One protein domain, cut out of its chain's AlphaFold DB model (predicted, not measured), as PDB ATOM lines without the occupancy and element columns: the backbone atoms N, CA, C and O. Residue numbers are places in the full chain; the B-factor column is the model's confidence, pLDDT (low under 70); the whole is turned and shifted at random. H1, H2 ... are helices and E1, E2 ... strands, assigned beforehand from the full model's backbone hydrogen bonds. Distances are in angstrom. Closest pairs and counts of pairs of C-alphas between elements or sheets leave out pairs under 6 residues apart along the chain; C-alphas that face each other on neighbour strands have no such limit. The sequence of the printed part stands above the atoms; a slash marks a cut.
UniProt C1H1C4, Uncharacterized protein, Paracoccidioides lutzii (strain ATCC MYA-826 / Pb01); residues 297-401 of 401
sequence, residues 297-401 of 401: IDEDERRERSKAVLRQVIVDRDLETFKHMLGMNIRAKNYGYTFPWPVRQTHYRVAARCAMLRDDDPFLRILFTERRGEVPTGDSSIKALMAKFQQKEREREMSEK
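What this domain is: This is residues 297 to 401 of the 401 residues of an uncharacterized protein of Paracoccidioides lutzii (strain ATCC MYA-826 / Pb01) (UniProt C1H1C4). Two short helical hairpins, H1 with H2 and H3 with H4, pack together as a small core in which H1 and H3 run side by side; a small hairpin of strands, E1 and E2, makes one end, and the long helix H5 reaches out at the other. H5 begins beside H3 and passes H4 almost at right angles, and residues 394 to 401, of which 394 to 399 belong to H5, stick out free of the rest. The printed part has 105 residues, in the order H1 H2 E1 E2 H3 H4 H5; its one sheet, E1 - E2, is antiparallel, and the class is mostly helix. The whole is compact by its radius of gyration of the C-alphas, 14.7 A, yet elongated in outline, spanning 49 by 28 by 24 A.

Where its parts are: Find C-alpha 304 at (17.489, 8.057, 143.725); from there H1 runs through residues 304 to 315, 16.2 A. Read on to H2, residues 319 to 327, 12.4 A, then E1, residues 329 to 332, and E2, residues 335 to 340, 12.6 A. Next, look for C-alpha 345 at (15.858, 20.440, 146.812), where H3 starts, residues 345 to 354, 14.5 A. H4 is residues 362 to 369, and H5, residues 380 to 399, runs 28.7 A to C-alpha 399 at (12.639, 37.551, 173.004).

How they stand to each other: Start at H3, the hub, which touches three helices. H1 touches it at a shallow tilt of 18 degrees, the same way; their closest C-alphas, of Arg 311 and His 347, are 5.8 A apart. H3 and H4 form a helical hairpin, closest at the C-alphas of Ala 351 and Leu 364, 6.1 A, at 36 degrees, only just steep. H5 only just touches H3, with residue 382 alone and 3 pairs of C-alphas within 8 A; the closest are those of Tyr 348 and Ile 382, 7.1 A. H4 and H5 are close but not clearly touching, about perpendicular at 81 degrees. H1 touches H2 with residues 310 to 314 alone, in a helical hairpin closest at the C-alphas of Val 313 and Phe 322, 6.1 A. In the hairpin E1 and E2, find N 330 and O 339 at 2.8 A, within hydrogen-bond range. Every O i to N i+4 pair is within that range in H1, H2, H3, H4 and H5.

The domain as a whole: The two C-alphas farthest apart, of Asn 334 and Lys 401, the chain's last residue, are 50.8 A apart. The printed part has no cut, and no link is long. Its mean pLDDT is 91.4, with residue 357 under 70.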
ATOM      1  N   ILE A 297      24.595   2.239 148.078       97.29
ATOM      2  CA  ILE A 297      23.153   2.506 148.099       97.29
ATOM      3  C   ILE A 297      22.675   2.925 146.713       97.29
ATOM      4  O   ILE A 297      21.661   2.414 146.245       97.29
ATOM      5  N   ASP A 298      23.407   3.802 146.035       96.82
ATOM      6  CA  ASP A 298      23.018   4.338 144.731       96.82
ATOM      7  C   ASP A 298      23.911   3.792 143.611       96.82
ATOM      8  O   ASP A 298      25.114   3.623 143.796       96.82
ATOM      9  N   GLU A 299      23.324   3.505 142.450       94.20
ATOM     10  CA  GLU A 299      24.065   3.031 141.269       94.20
ATOM     11  C   GLU A 299      24.800   4.181 140.559       94.20
ATOM     12  O   GLU A 299      25.868   3.979 139.983       94.20
ATOM     13  N   ASP A 300      24.231   5.389 140.613       92.56
ATOM     14  CA  ASP A 300      24.662   6.548 139.837       92.56
ATOM     15  C   ASP A 300      24.581   7.872 140.629       92.56
ATOM     16  O   ASP A 300      24.190   7.936 141.800       92.56
ATOM     17  N   GLU A 301      24.937   8.973 139.963       90.41
ATOM     18  CA  GLU A 301      24.948  10.321 140.543       90.41
ATOM     19  C   GLU A 301      23.556  10.903 140.832       90.41
ATOM     20  O   GLU A 301      23.440  11.890 141.578       90.41
ATOM     21  N   ARG A 302      22.484  10.310 140.285       91.66
ATOM     22  CA  ARG A 302      21.104  10.763 140.533       91.66
ATOM     23  C   ARG A 302      20.705  10.489 141.979       91.66
ATOM     24  O   ARG A 302      19.944  11.267 142.558       91.66
ATOM     25  N   ARG A 303      21.306   9.460 142.590       93.22
ATOM     26  CA  ARG A 303      21.157   9.104 144.009       93.22
ATOM     27  C   ARG A 303      19.697   8.874 144.416       93.22
ATOM     28  O   ARG A 303      19.233   9.372 145.441       93.22
ATOM     29  N   GLU A 304      18.941   8.187 143.561       94.95
ATOM     30  CA  GLU A 304      17.489   8.057 143.725       94.95
ATOM     31  C   GLU A 304      17.092   7.218 144.947       94.95
ATOM     32  O   GLU A 304      16.087   7.533 145.585       94.95
ATOM     33  N   ARG A 305      17.873   6.196 145.333       97.09
ATOM     34  CA  ARG A 305      17.527   5.339 146.479       97.09
ATOM     35  C   ARG A 305      17.738   6.088 147.784       97.09
ATOM     36  O   ARG A 305      16.801   6.192 148.571       97.09
ATOM     37  N   SER A 306      18.916   6.669 148.002       97.05
ATOM     38  CA  SER A 306      19.186   7.433 149.233       97.05
ATOM     39  C   SER A 306      18.257   8.645 149.387       97.05
ATOM     40  O   SER A 306      17.773   8.924 150.489       97.05
ATOM     41  N   LYS A 307      17.929   9.327 148.282       95.95
ATOM     42  CA  LYS A 307      16.929  10.404 148.230       95.95
ATOM     43  C   LYS A 307      15.524   9.915 148.594       95.95
ATOM     44  O   LYS A 307      14.838  10.560 149.385       95.95
ATOM     45  N   ALA A 308      15.075   8.787 148.043       97.37
ATOM     46  CA  ALA A 308      13.750   8.242 148.344       97.37
ATOM     47  C   ALA A 308      13.599   7.893 149.832       97.37
ATOM     48  O   ALA A 308      12.584   8.239 150.435       97.37
ATOM     49  N   VAL A 309      14.630   7.288 150.429       97.88
ATOM     50  CA  VAL A 309      14.665   6.947 151.858       97.88
ATOM     51  C   VAL A 309      14.543   8.199 152.723       97.88
ATOM     52  O   VAL A 309      13.648   8.275 153.562       97.88
ATOM     53  N   LEU A 310      15.384   9.215 152.490       97.53
ATOM     54  CA  LEU A 310      15.361  10.431 153.305       97.53
ATOM     55  C   LEU A 310      14.033  11.184 153.160       97.53
ATOM     56  O   LEU A 310      13.476  11.665 154.145       97.53
ATOM     57  N   ARG A 311      13.477  11.237 151.942       97.67
ATOM     58  CA  ARG A 311      12.133  11.773 151.700       97.67
ATOM     59  C   ARG A 311      11.074  11.028 152.513       97.67
ATOM     60  O   ARG A 311      10.219  11.691 153.089       97.67
ATOM     61  N   GLN A 312      11.111   9.697 152.538       97.41
ATOM     62  CA  GLN A 312      10.134   8.896 153.275       97.41
ATOM     63  C   GLN A 312      10.224   9.158 154.782       97.41
ATOM     64  O   GLN A 312       9.204   9.414 155.404       97.41
ATOM     65  N   VAL A 313      11.433   9.225 155.342       97.88
ATOM     66  CA  VAL A 313      11.653   9.546 156.764       97.88
ATOM     67  C   VAL A 313      11.099  10.931 157.136       97.88
ATOM     68  O   VAL A 313      10.479  11.086 158.187       97.88
ATOM     69  N   ILE A 314      11.250  11.934 156.258       97.56
ATOM     70  CA  ILE A 314      10.632  13.261 156.451       97.56
ATOM     71  C   ILE A 314       9.100  13.171 156.413       97.56
ATOM     72  O   ILE A 314       8.436  13.849 157.192       97.56
ATOM     73  N   VAL A 315       8.529  12.368 155.510       96.94
ATOM     74  CA  VAL A 315       7.070  12.175 155.406       96.94
ATOM     75  C   VAL A 315       6.520  11.462 156.642       96.94
ATOM     76  O   VAL A 315       5.507  11.900 157.180       96.94
ATOM     77  N   ASP A 316       7.222  10.438 157.124       96.70
ATOM     78  CA  ASP A 316       6.864   9.648 158.309       96.70
ATOM     79  C   ASP A 316       7.092  10.410 159.625       96.70
ATOM     80  O   ASP A 316       6.692   9.944 160.690       96.70
ATOM     81  N   ARG A 317       7.714  11.598 159.560       96.19
ATOM     82  CA  ARG A 317       8.030  12.460 160.710       96.19
ATOM     83  C   ARG A 317       8.921  11.783 161.758       96.19
ATOM     84  O   ARG A 317       8.911  12.180 162.922       96.19
ATOM     85  N   ASP A 318       9.757  10.839 161.331       96.97
ATOM     86  CA  ASP A 318      10.732  10.155 162.182       96.97
ATOM     87  C   ASP A 318      12.028  10.978 162.302       96.97
ATOM     88  O   ASP A 318      12.955  10.881 161.492       96.97
ATOM     89  N   LEU A 319      12.058  11.855 163.307       96.55
ATOM     90  CA  LEU A 319      13.145  12.813 163.515       96.55
ATOM     91  C   LEU A 319      14.471  12.142 163.901       96.55
ATOM     92  O   LEU A 319      15.535  12.614 163.500       96.55
ATOM     93  N   GLU A 320      14.424  11.063 164.677       95.55
ATOM     94  CA  GLU A 320      15.637  10.411 165.175       95.55
ATOM     95  C   GLU A 320      16.319   9.615 164.062       95.55
ATOM     96  O   GLU A 320      17.526   9.766 163.852       95.55
ATOM     97  N   THR A 321      15.549   8.887 163.247       96.90
ATOM     98  CA  THR A 321      16.082   8.256 162.032       96.90
ATOM     99  C   THR A 321      16.632   9.296 161.057       96.90
ATOM    100  O   THR A 321      17.678   9.075 160.442       96.90
ATOM    101  N   PHE A 322      15.979  10.454 160.930       97.07
ATOM    102  CA  PHE A 322      16.443  11.538 160.062       97.07
ATOM    103  C   PHE A 322      17.815  12.075 160.474       97.07
ATOM    104  O   PHE A 322      18.724  12.125 159.642       97.07
ATOM    105  N   LYS A 323      17.985  12.429 161.754       95.11
ATOM    106  CA  LYS A 323      19.277  12.865 162.309       95.11
ATOM    107  C   LYS A 323      20.348  11.801 162.106       95.11
ATOM    108  O   LYS A 323      21.449  12.115 161.658       95.11
ATOM    109  N   HIS A 324      20.004  10.543 162.383       93.30
ATOM    110  CA  HIS A 324      20.913   9.414 162.211       93.30
ATOM    111  C   HIS A 324      21.403   9.308 160.767       93.30
ATOM    112  O   HIS A 324      22.606   9.321 160.528       93.30
ATOM    113  N   MET A 325      20.489   9.294 159.791       94.69
ATOM    114  CA  MET A 325      20.839   9.231 158.367       94.69
ATOM    115  C   MET A 325      21.678  10.426 157.917       94.69
ATOM    116  O   MET A 325      22.637  10.243 157.171       94.69
ATOM    117  N   LEU A 326      21.374  11.639 158.386       93.75
ATOM    118  CA  LEU A 326      22.192  12.813 158.083       93.75
ATOM    119  C   LEU A 326      23.597  12.734 158.694       93.75
ATOM    120  O   LEU A 326      24.521  13.300 158.120       93.75
ATOM    121  N   GLY A 327      23.799  12.023 159.799       90.69
ATOM    122  CA  GLY A 327      25.135  11.774 160.350       90.69
ATOM    123  C   GLY A 327      25.946  10.724 159.579       90.69
ATOM    124  O   GLY A 327      27.146  10.580 159.808       90.69
ATOM    125  N   MET A 328      25.323   9.979 158.661       91.93
ATOM    126  CA  MET A 328      25.967   8.872 157.956       91.93
ATOM    127  C   MET A 328      26.679   9.310 156.677       91.93
ATOM    128  O   MET A 328      26.213  10.165 155.919       91.93
ATOM    129  N   ASN A 329      27.778   8.613 156.382       92.06
ATOM    130  CA  ASN A 329      28.380   8.596 155.057       92.06
ATOM    131  C   ASN A 329      27.953   7.332 154.320       92.06
ATOM    132  O   ASN A 329      27.968   6.236 154.885       92.06
ATOM    133  N   ILE A 330      27.586   7.501 153.058       94.05
ATOM    134  CA  ILE A 330      27.124   6.440 152.177       94.05
ATOM    135  C   ILE A 330      28.024   6.325 150.957       94.05
ATOM    136  O   ILE A 330      28.846   7.200 150.672       94.05
ATOM    137  N   ARG A 331      27.842   5.238 150.218       92.78
ATOM    138  CA  ARG A 331      28.586   4.939 149.005       92.78
ATOM    139  C   ARG A 331      27.662   4.833 147.792       92.78
ATOM    140  O   ARG A 331      26.550   4.315 147.903       92.78
ATOM    141  N   ALA A 332      28.146   5.282 146.638       94.72
ATOM    142  CA  ALA A 332      27.541   5.009 145.335       94.72
ATOM    143  C   ALA A 332      28.460   4.076 144.537       94.72
ATOM    144  O   ALA A 332      29.671   4.085 144.742       94.72
ATOM    145  N   LYS A 333      27.902   3.255 143.646       95.11
ATOM    146  CA  LYS A 333      28.673   2.260 142.888       95.11
ATOM    147  C   LYS A 333      29.715   2.915 141.984       95.11
ATOM    148  O   LYS A 333      30.865   2.493 141.959       95.11
ATOM    149  N   ASN A 334      29.318   3.976 141.288       91.94
ATOM    150  CA  ASN A 334      30.155   4.719 140.347       91.94
ATOM    151  C   ASN A 334      31.118   5.722 141.010       91.94
ATOM    152  O   ASN A 334      31.842   6.425 140.308       91.94
ATOM    153  N   TYR A 335      31.127   5.819 142.343       88.36
ATOM    154  CA  TYR A 335      31.946   6.776 143.076       88.36
ATOM    155  C   TYR A 335      32.769   6.049 144.141       88.36
ATOM    156  O   TYR A 335      32.241   5.504 145.109       88.36
ATOM    157  N   GLY A 336      34.093   6.024 143.955       83.65
ATOM    158  CA  GLY A 336      35.001   5.277 144.828       83.65
ATOM    159  C   GLY A 336      34.982   5.749 146.285       83.65
ATOM    160  O   GLY A 336      35.207   4.961 147.194       83.65
ATOM    161  N   TYR A 337      34.659   7.016 146.533       87.57
ATOM    162  CA  TYR A 337      34.670   7.590 147.872       87.57
ATOM    163  C   TYR A 337      33.283   7.566 148.516       87.57
ATOM    164  O   TYR A 337      32.249   7.610 147.855       87.57
ATOM    165  N   THR A 338      33.246   7.531 149.841       90.86
ATOM    166  CA  THR A 338      32.005   7.746 150.587       90.86
ATOM    167  C   THR A 338      31.699   9.238 150.680       90.86
ATOM    168  O   THR A 338      32.617  10.059 150.714       90.86
ATOM    169  N   PHE A 339      30.429   9.599 150.786       91.46
ATOM    170  CA  PHE A 339      29.971  10.982 150.915       91.46
ATOM    171  C   PHE A 339      28.825  11.071 151.929       91.46
ATOM    172  O   PHE A 339      28.137  10.070 152.141       91.46
ATOM    173  N   PRO A 340      28.583  12.239 152.547       92.74
ATOM    174  CA  PRO A 340      27.464  12.404 153.469       92.74
ATOM    175  C   PRO A 340      26.132  12.074 152.791       92.74
ATOM    176  O   PRO A 340      25.976  12.337 151.597       92.74
ATOM    177  N   TRP A 341      25.162  11.546 153.541       94.83
ATOM    178  CA  TRP A 341      23.836  11.257 152.989       94.83
ATOM    179  C   TRP A 341      23.270  12.480 152.246       94.83
ATOM    180  O   TRP A 341      23.197  13.564 152.831       94.83
ATOM    181  N   PRO A 342      22.905  12.352 150.958       93.94
ATOM    182  CA  PRO A 342      22.649  13.507 150.110       93.94
ATOM    183  C   PRO A 342      21.349  14.215 150.481       93.94
ATOM    184  O   PRO A 342      20.270  13.610 150.472       93.94
ATOM    185  N   VAL A 343      21.424  15.529 150.684       94.92
ATOM    186  CA  VAL A 343      20.247  16.388 150.786       94.92
ATOM    187  C   VAL A 343      20.005  17.077 149.442       94.92
ATOM    188  O   VAL A 343      20.913  17.549 148.767       94.92
ATOM    189  N   ARG A 344      18.748  17.090 148.988       93.07
ATOM    190  CA  ARG A 344      18.335  17.647 147.697       93.07
ATOM    191  C   ARG A 344      17.194  18.635 147.903       93.07
ATOM    192  O   ARG A 344      16.466  18.560 148.890       93.07
ATOM    193  N   GLN A 345      16.974  19.488 146.905       92.62
ATOM    194  CA  GLN A 345      15.858  20.440 146.812       92.62
ATOM    195  C   GLN A 345      14.501  19.832 147.216       92.62
ATOM    196  O   GLN A 345      13.699  20.454 147.910       92.62
ATOM    197  N   THR A 346      14.254  18.585 146.808       93.33
ATOM    198  CA  THR A 346      13.025  17.852 147.119       93.33
ATOM    199  C   THR A 346      12.829  17.620 148.615       93.33
ATOM    200  O   THR A 346      11.691  17.660 149.066       93.33
ATOM    201  N   HIS A 347      13.896  17.420 149.393       95.96
ATOM    202  CA  HIS A 347      13.805  17.215 150.843       95.96
ATOM    203  C   HIS A 347      13.362  18.490 151.559       95.96
ATOM    204  O   HIS A 347      12.427  18.431 152.350       95.96
ATOM    205  N   TYR A 348      13.930  19.648 151.202       94.20
ATOM    206  CA  TYR A 348      13.491  20.948 151.729       94.20
ATOM    207  C   TYR A 348      12.010  21.205 151.442       94.20
ATOM    208  O   TYR A 348      11.255  21.573 152.338       94.20
ATOM    209  N   ARG A 349      11.563  20.961 150.202       93.03
ATOM    210  CA  ARG A 349      10.158  21.155 149.806       93.03
ATOM    211  C   ARG A 349       9.206  20.206 150.530       93.03
ATOM    212  O   ARG A 349       8.109  20.613 150.904       93.03
ATOM    213  N   VAL A 350       9.604  18.946 150.712       95.36
ATOM    214  CA  VAL A 350       8.802  17.958 151.445       95.36
ATOM    215  C   VAL A 350       8.737  18.319 152.927       95.36
ATOM    216  O   VAL A 350       7.637  18.368 153.464       95.36
ATOM    217  N   ALA A 351       9.860  18.676 153.556       95.53
ATOM    218  CA  ALA A 351       9.885  19.141 154.943       95.53
ATOM    219  C   ALA A 351       8.998  20.380 155.139       95.53
ATOM    220  O   ALA A 351       8.174  20.402 156.047       95.53
ATOM    221  N   ALA A 352       9.069  21.355 154.227       92.58
ATOM    222  CA  ALA A 352       8.226  22.552 154.254       92.58
ATOM    223  C   ALA A 352       6.732  22.244 154.131       92.58
ATOM    224  O   ALA A 352       5.911  22.842 154.823       92.58
ATOM    225  N   ARG A 353       6.372  21.289 153.267       93.45
ATOM    226  CA  ARG A 353       4.988  20.828 153.122       93.45
ATOM    227  C   ARG A 353       4.502  20.124 154.391       93.45
ATOM    228  O   ARG A 353       3.396  20.395 154.847       93.45
ATOM    229  N   CYS A 354       5.325  19.244 154.958       92.85
ATOM    230  CA  CYS A 354       5.017  18.492 156.176       92.85
ATOM    231  C   CYS A 354       4.996  19.365 157.438       92.85
ATOM    232  O   CYS A 354       4.325  19.005 158.399       92.85
ATOM    233  N   ALA A 355       5.681  20.511 157.438       90.46
ATOM    234  CA  ALA A 355       5.658  21.455 158.547       90.46
ATOM    235  C   ALA A 355       4.254  22.037 158.802       90.46
ATOM    236  O   ALA A 355       4.003  22.488 159.912       90.46
ATOM    237  N   MET A 356       3.337  22.024 157.818       76.61
ATOM    238  CA  MET A 356       1.937  22.481 157.948       76.61
ATOM    239  C   MET A 356       1.781  23.804 158.732       76.61
ATOM    240  O   MET A 356       0.925  23.907 159.602       76.61
ATOM    241  N   LEU A 357       2.609  24.814 158.427       69.67
ATOM    242  CA  LEU A 357       2.658  26.138 159.088       69.67
ATOM    243  C   LEU A 357       3.360  26.196 160.456       69.67
ATOM    244  O   LEU A 357       3.419  27.267 161.055       69.67
ATOM    245  N   ARG A 358       3.935  25.097 160.953       76.72
ATOM    246  CA  ARG A 358       4.772  25.130 162.157       76.72
ATOM    247  C   ARG A 358       6.071  25.864 161.854       76.72
ATOM    248  O   ARG A 358       6.869  25.439 161.022       76.72
ATOM    249  N   ASP A 359       6.277  26.954 162.575       73.56
ATOM    250  CA  ASP A 359       7.458  27.798 162.420       73.56
ATOM    251  C   ASP A 359       8.732  27.178 163.003       73.56
ATOM    252  O   ASP A 359       9.825  27.554 162.599       73.56
ATOM    253  N   ASP A 360       8.596  26.222 163.925       84.23
ATOM    254  CA  ASP A 360       9.708  25.472 164.523       84.23
ATOM    255  C   ASP A 360       9.766  24.019 164.040       84.23
ATOM    256  O   ASP A 360       9.825  23.078 164.832       84.23
ATOM    257  N   ASP A 361       9.653  23.792 162.732       92.77
ATOM    258  CA  ASP A 361       9.758  22.429 162.224       92.77
ATOM    259  C   ASP A 361      11.190  21.887 162.424       92.77
ATOM    260  O   ASP A 361      12.139  22.445 161.860       92.77
ATOM    261  N   PRO A 362      11.383  20.792 163.189       94.59
ATOM    262  CA  PRO A 362      12.719  20.318 163.529       94.59
ATOM    263  C   PRO A 362      13.489  19.789 162.310       94.59
ATOM    264  O   PRO A 362      14.716  19.861 162.302       94.59
ATOM    265  N   PHE A 363      12.804  19.311 161.263       95.83
ATOM    266  CA  PHE A 363      13.461  18.875 160.029       95.83
ATOM    267  C   PHE A 363      13.975  20.079 159.248       95.83
ATOM    268  O   PHE A 363      15.127  20.074 158.819       95.83
ATOM    269  N   LEU A 364      13.155  21.127 159.086       94.17
ATOM    270  CA  LEU A 364      13.602  22.374 158.457       94.17
ATOM    271  C   LEU A 364      14.755  23.014 159.227       94.17
ATOM    272  O   LEU A 364      15.719  23.440 158.594       94.17
ATOM    273  N   ARG A 365      14.690  23.030 160.565       93.56
ATOM    274  CA  ARG A 365      15.774  23.544 161.408       93.56
ATOM    275  C   ARG A 365      17.088  22.842 161.086       93.56
ATOM    276  O   ARG A 365      18.016  23.509 160.651       93.56
ATOM    277  N   ILE A 366      17.130  21.510 161.182       94.98
ATOM    278  CA  ILE A 366      18.327  20.706 160.874       94.98
ATOM    279  C   ILE A 366      18.807  20.940 159.433       94.98
ATOM    280  O   ILE A 366      19.995  21.137 159.184       94.98
ATOM    281  N   LEU A 367      17.891  20.961 158.462       95.28
ATOM    282  CA  LEU A 367      18.230  21.178 157.054       95.28
ATOM    283  C   LEU A 367      18.855  22.560 156.792       95.28
ATOM    284  O   LEU A 367      19.734  22.677 155.934       95.28
ATOM    285  N   PHE A 368      18.406  23.601 157.497       92.90
ATOM    286  CA  PHE A 368      18.903  24.969 157.334       92.90
ATOM    287  C   PHE A 368      20.105  25.310 158.216       92.90
ATOM    288  O   PHE A 368      20.845  26.233 157.865       92.90
ATOM    289  N   THR A 369      20.330  24.585 159.312       91.82
ATOM    290  CA  THR A 369      21.497  24.770 160.184       91.82
ATOM    291  C   THR A 369      22.648  23.859 159.768       91.82
ATOM    292  O   THR A 369      23.702  24.347 159.362       91.82
ATOM    293  N   GLU A 370      22.446  22.543 159.787       90.32
ATOM    294  CA  GLU A 370      23.505  21.545 159.592       90.32
ATOM    295  C   GLU A 370      23.840  21.325 158.114       90.32
ATOM    296  O   GLU A 370      24.981  21.024 157.766       90.32
ATOM    297  N   ARG A 371      22.859  21.498 157.220       91.07
ATOM    298  CA  ARG A 371      23.002  21.243 155.774       91.07
ATOM    299  C   ARG A 371      22.875  22.506 154.922       91.07
ATOM    300  O   ARG A 371      22.563  22.441 153.736       91.07
ATOM    301  N   ARG A 372      23.177  23.674 155.501       86.29
ATOM    302  CA  ARG A 372      23.090  24.986 154.829       86.29
ATOM    303  C   ARG A 372      23.867  25.054 153.507       86.29
ATOM    304  O   ARG A 372      23.405  25.686 152.562       86.29
ATOM    305  N   GLY A 373      25.031  24.403 153.438       86.73
ATOM    306  CA  GLY A 373      25.876  24.373 152.238       86.73
ATOM    307  C   GLY A 373      25.271  23.615 151.049       86.73
ATOM    308  O   GLY A 373      25.725  23.800 149.925       86.73
ATOM    309  N   GLU A 374      24.237  22.798 151.271       88.20
ATOM    310  CA  GLU A 374      23.567  21.995 150.234       88.20
ATOM    311  C   GLU A 374      22.289  22.658 149.689       88.20
ATOM    312  O   GLU A 374      21.590  22.085 148.848       88.20
ATOM    313  N   VAL A 375      21.973  23.878 150.139       86.86
ATOM    314  CA  VAL A 375      20.809  24.632 149.661       86.86
ATOM    315  C   VAL A 375      21.002  25.007 148.181       86.86
ATOM    316  O   VAL A 375      21.974  25.689 147.846       86.86
ATOM    317  N   PRO A 376      20.077  24.631 147.273       82.71
ATOM    318  CA  PRO A 376      20.212  24.920 145.847       82.71
ATOM    319  C   PRO A 376      20.315  26.424 145.565       82.71
ATOM    320  O   PRO A 376      19.401  27.195 145.867       82.71
ATOM    321  N   THR A 377      21.405  26.856 144.929       85.47
ATOM    322  CA  THR A 377      21.667  28.279 144.650       85.47
ATOM    323  C   THR A 377      20.661  28.903 143.680       85.47
ATOM    324  O   THR A 377      20.446  30.112 143.745       85.47
ATOM    325  N   GLY A 378      20.018  28.104 142.825       87.17
ATOM    326  CA  GLY A 378      19.017  28.560 141.856       87.17
ATOM    327  C   GLY A 378      17.566  28.557 142.352       87.17
ATOM    328  O   GLY A 378      16.701  29.079 141.656       87.17
ATOM    329  N   ASP A 379      17.260  27.991 143.529       88.13
ATOM    330  CA  ASP A 379      15.872  27.913 144.012       88.13
ATOM    331  C   ASP A 379      15.523  29.106 144.917       88.13
ATOM    332  O   ASP A 379      15.751  29.088 146.130       88.13
ATOM    333  N   SER A 380      14.934  30.146 144.319       90.04
ATOM    334  CA  SER A 380      14.456  31.335 145.037       90.04
ATOM    335  C   SER A 380      13.423  31.005 146.122       90.04
ATOM    336  O   SER A 380      13.421  31.652 147.169       90.04
ATOM    337  N   SER A 381      12.599  29.969 145.929       90.02
ATOM    338  CA  SER A 381      11.564  29.571 146.891       90.02
ATOM    339  C   SER A 381      12.160  28.984 148.172       90.02
ATOM    340  O   SER A 381      11.737  29.345 149.271       90.02
ATOM    341  N   ILE A 382      13.198  28.144 148.063       90.11
ATOM    342  CA  ILE A 382      13.894  27.592 149.237       90.11
ATOM    343  C   ILE A 382      14.712  28.678 149.928       90.11
ATOM    344  O   ILE A 382      14.738  28.720 151.155       90.11
ATOM    345  N   LYS A 383      15.341  29.590 149.175       89.82
ATOM    346  CA  LYS A 383      16.039  30.737 149.773       89.82
ATOM    347  C   LYS A 383      15.093  31.629 150.571       89.82
ATOM    348  O   LYS A 383      15.435  32.005 151.687       89.82
ATOM    349  N   ALA A 384      13.905  31.923 150.040       90.20
ATOM    350  CA  ALA A 384      12.880  32.679 150.756       90.20
ATOM    351  C   ALA A 384      12.409  31.939 152.020       90.20
ATOM    352  O   ALA A 384      12.286  32.545 153.083       90.20
ATOM    353  N   LEU A 385      12.215  30.618 151.932       88.65
ATOM    354  CA  LEU A 385      11.872  29.779 153.081       88.65
ATOM    355  C   LEU A 385      12.967  29.803 154.161       88.65
ATOM    356  O   LEU A 385      12.662  29.979 155.338       88.65
ATOM    357  N   MET A 386      14.234  29.679 153.764       89.75
ATOM    358  CA  MET A 386      15.386  29.756 154.666       89.75
ATOM    359  C   MET A 386      15.498  31.141 155.317       89.75
ATOM    360  O   MET A 386      15.719  31.230 156.520       89.75
ATOM    361  N   ALA A 387      15.305  32.219 154.551       90.46
ATOM    362  CA  ALA A 387      15.323  33.586 155.070       90.46
ATOM    363  C   ALA A 387      14.210  33.816 156.105       90.46
ATOM    364  O   ALA A 387      14.468  34.388 157.165       90.46
ATOM    365  N   LYS A 388      12.998  33.302 155.843       88.28
ATOM    366  CA  LYS A 388      11.879  33.328 156.797       88.28
ATOM    367  C   LYS A 388      12.218  32.570 158.083       88.28
ATOM    368  O   LYS A 388      11.936  33.071 159.166       88.28
ATOM    369  N   PHE A 389      12.845  31.397 157.976       87.72
ATOM    370  CA  PHE A 389      13.279  30.619 159.141       87.72
ATOM    371  C   PHE A 389      14.324  31.382 159.977       87.72
ATOM    372  O   PHE A 389      14.170  31.535 161.183       87.72
ATOM    373  N   GLN A 390      15.339  31.958 159.326       88.13
ATOM    374  CA  GLN A 390      16.389  32.752 159.979       88.13
ATOM    375  C   GLN A 390      15.880  34.048 160.616       88.13
ATOM    376  O   GLN A 390      16.470  34.540 161.574       88.13
ATOM    377  N   GLN A 391      14.841  34.662 160.051       89.81
ATOM    378  CA  GLN A 391      14.202  35.820 160.667       89.81
ATOM    379  C   GLN A 391      13.530  35.431 161.987       89.81
ATOM    380  O   GLN A 391      13.729  36.117 162.983       89.81
ATOM    381  N   LYS A 392      12.818  34.302 162.013       85.67
ATOM    382  CA  LYS A 392      12.123  33.827 163.215       85.67
ATOM    383  C   LYS A 392      13.067  33.382 164.323       85.67
ATOM    384  O   LYS A 392      12.812  33.679 165.482       85.67
ATOM    385  N   GLU A 393      14.169  32.721 163.980       85.74
ATOM    386  CA  GLU A 393      15.211  32.387 164.962       85.74
ATOM    387  C   GLU A 393      15.788  33.656 165.612       85.74
ATOM    388  O   GLU A 393      15.877  33.730 166.832       85.74
ATOM    389  N   ARG A 394      16.058  34.711 164.826       88.33
ATOM    390  CA  ARG A 394      16.491  36.011 165.371       88.33
ATOM    391  C   ARG A 394      15.435  36.661 166.267       88.33
ATOM    392  O   ARG A 394      15.783  37.241 167.287       88.33
ATOM    393  N   GLU A 395      14.155  36.579 165.900       89.53
ATOM    394  CA  GLU A 395      13.048  37.080 166.730       89.53
ATOM    395  C   GLU A 395      12.963  36.340 168.078       89.53
ATOM    396  O   GLU A 395      12.719  36.978 169.102       89.53
ATOM    397  N   ARG A 396      13.243  35.029 168.117       85.95
ATOM    398  CA  ARG A 396      13.313  34.243 169.366       85.95
ATOM    399  C   ARG A 396      14.511  34.615 170.224       85.95
ATOM    400  O   ARG A 396      14.337  34.895 171.403       85.95
ATOM    401  N   GLU A 397      15.698  34.701 169.627       88.78
ATOM    402  CA  GLU A 397      16.920  35.111 170.333       88.78
ATOM    403  C   GLU A 397      16.808  36.520 170.939       88.78
ATOM    404  O   GLU A 397      17.481  36.821 171.922       88.78
ATOM    405  N   MET A 398      15.987  37.398 170.350       90.72
ATOM    406  CA  MET A 398      15.674  38.715 170.912       90.72
ATOM    407  C   MET A 398      14.607  38.667 172.009       90.72
ATOM    408  O   MET A 398      14.628  39.530 172.873       90.72
ATOM    409  N   SER A 399      13.680  37.705 171.977       89.50
ATOM    410  CA  SER A 399      12.639  37.551 173.004       89.50
ATOM    411  C   SER A 399      13.116  36.795 174.250       89.50
ATOM    412  O   SER A 399      12.444  36.858 175.276       89.50
ATOM    413  N   GLU A 400      14.212  36.042 174.154       86.21
ATOM    414  CA  GLU A 400      14.822  35.302 175.272       86.21
ATOM    415  C   GLU A 400      15.903  36.105 176.020       86.21
ATOM    416  O   GLU A 400      16.390  35.658 177.059       86.21
ATOM    417  N   LYS A 401      16.276  37.280 175.503       76.13
ATOM    418  CA  LYS A 401      17.159  38.253 176.164       76.13
ATOM    419  C   LYS A 401      16.334  39.329 176.846       76.13
ATOM    420  O   LYS A 401      16.790  39.789 177.916       76.13
TER     421      LYS A 401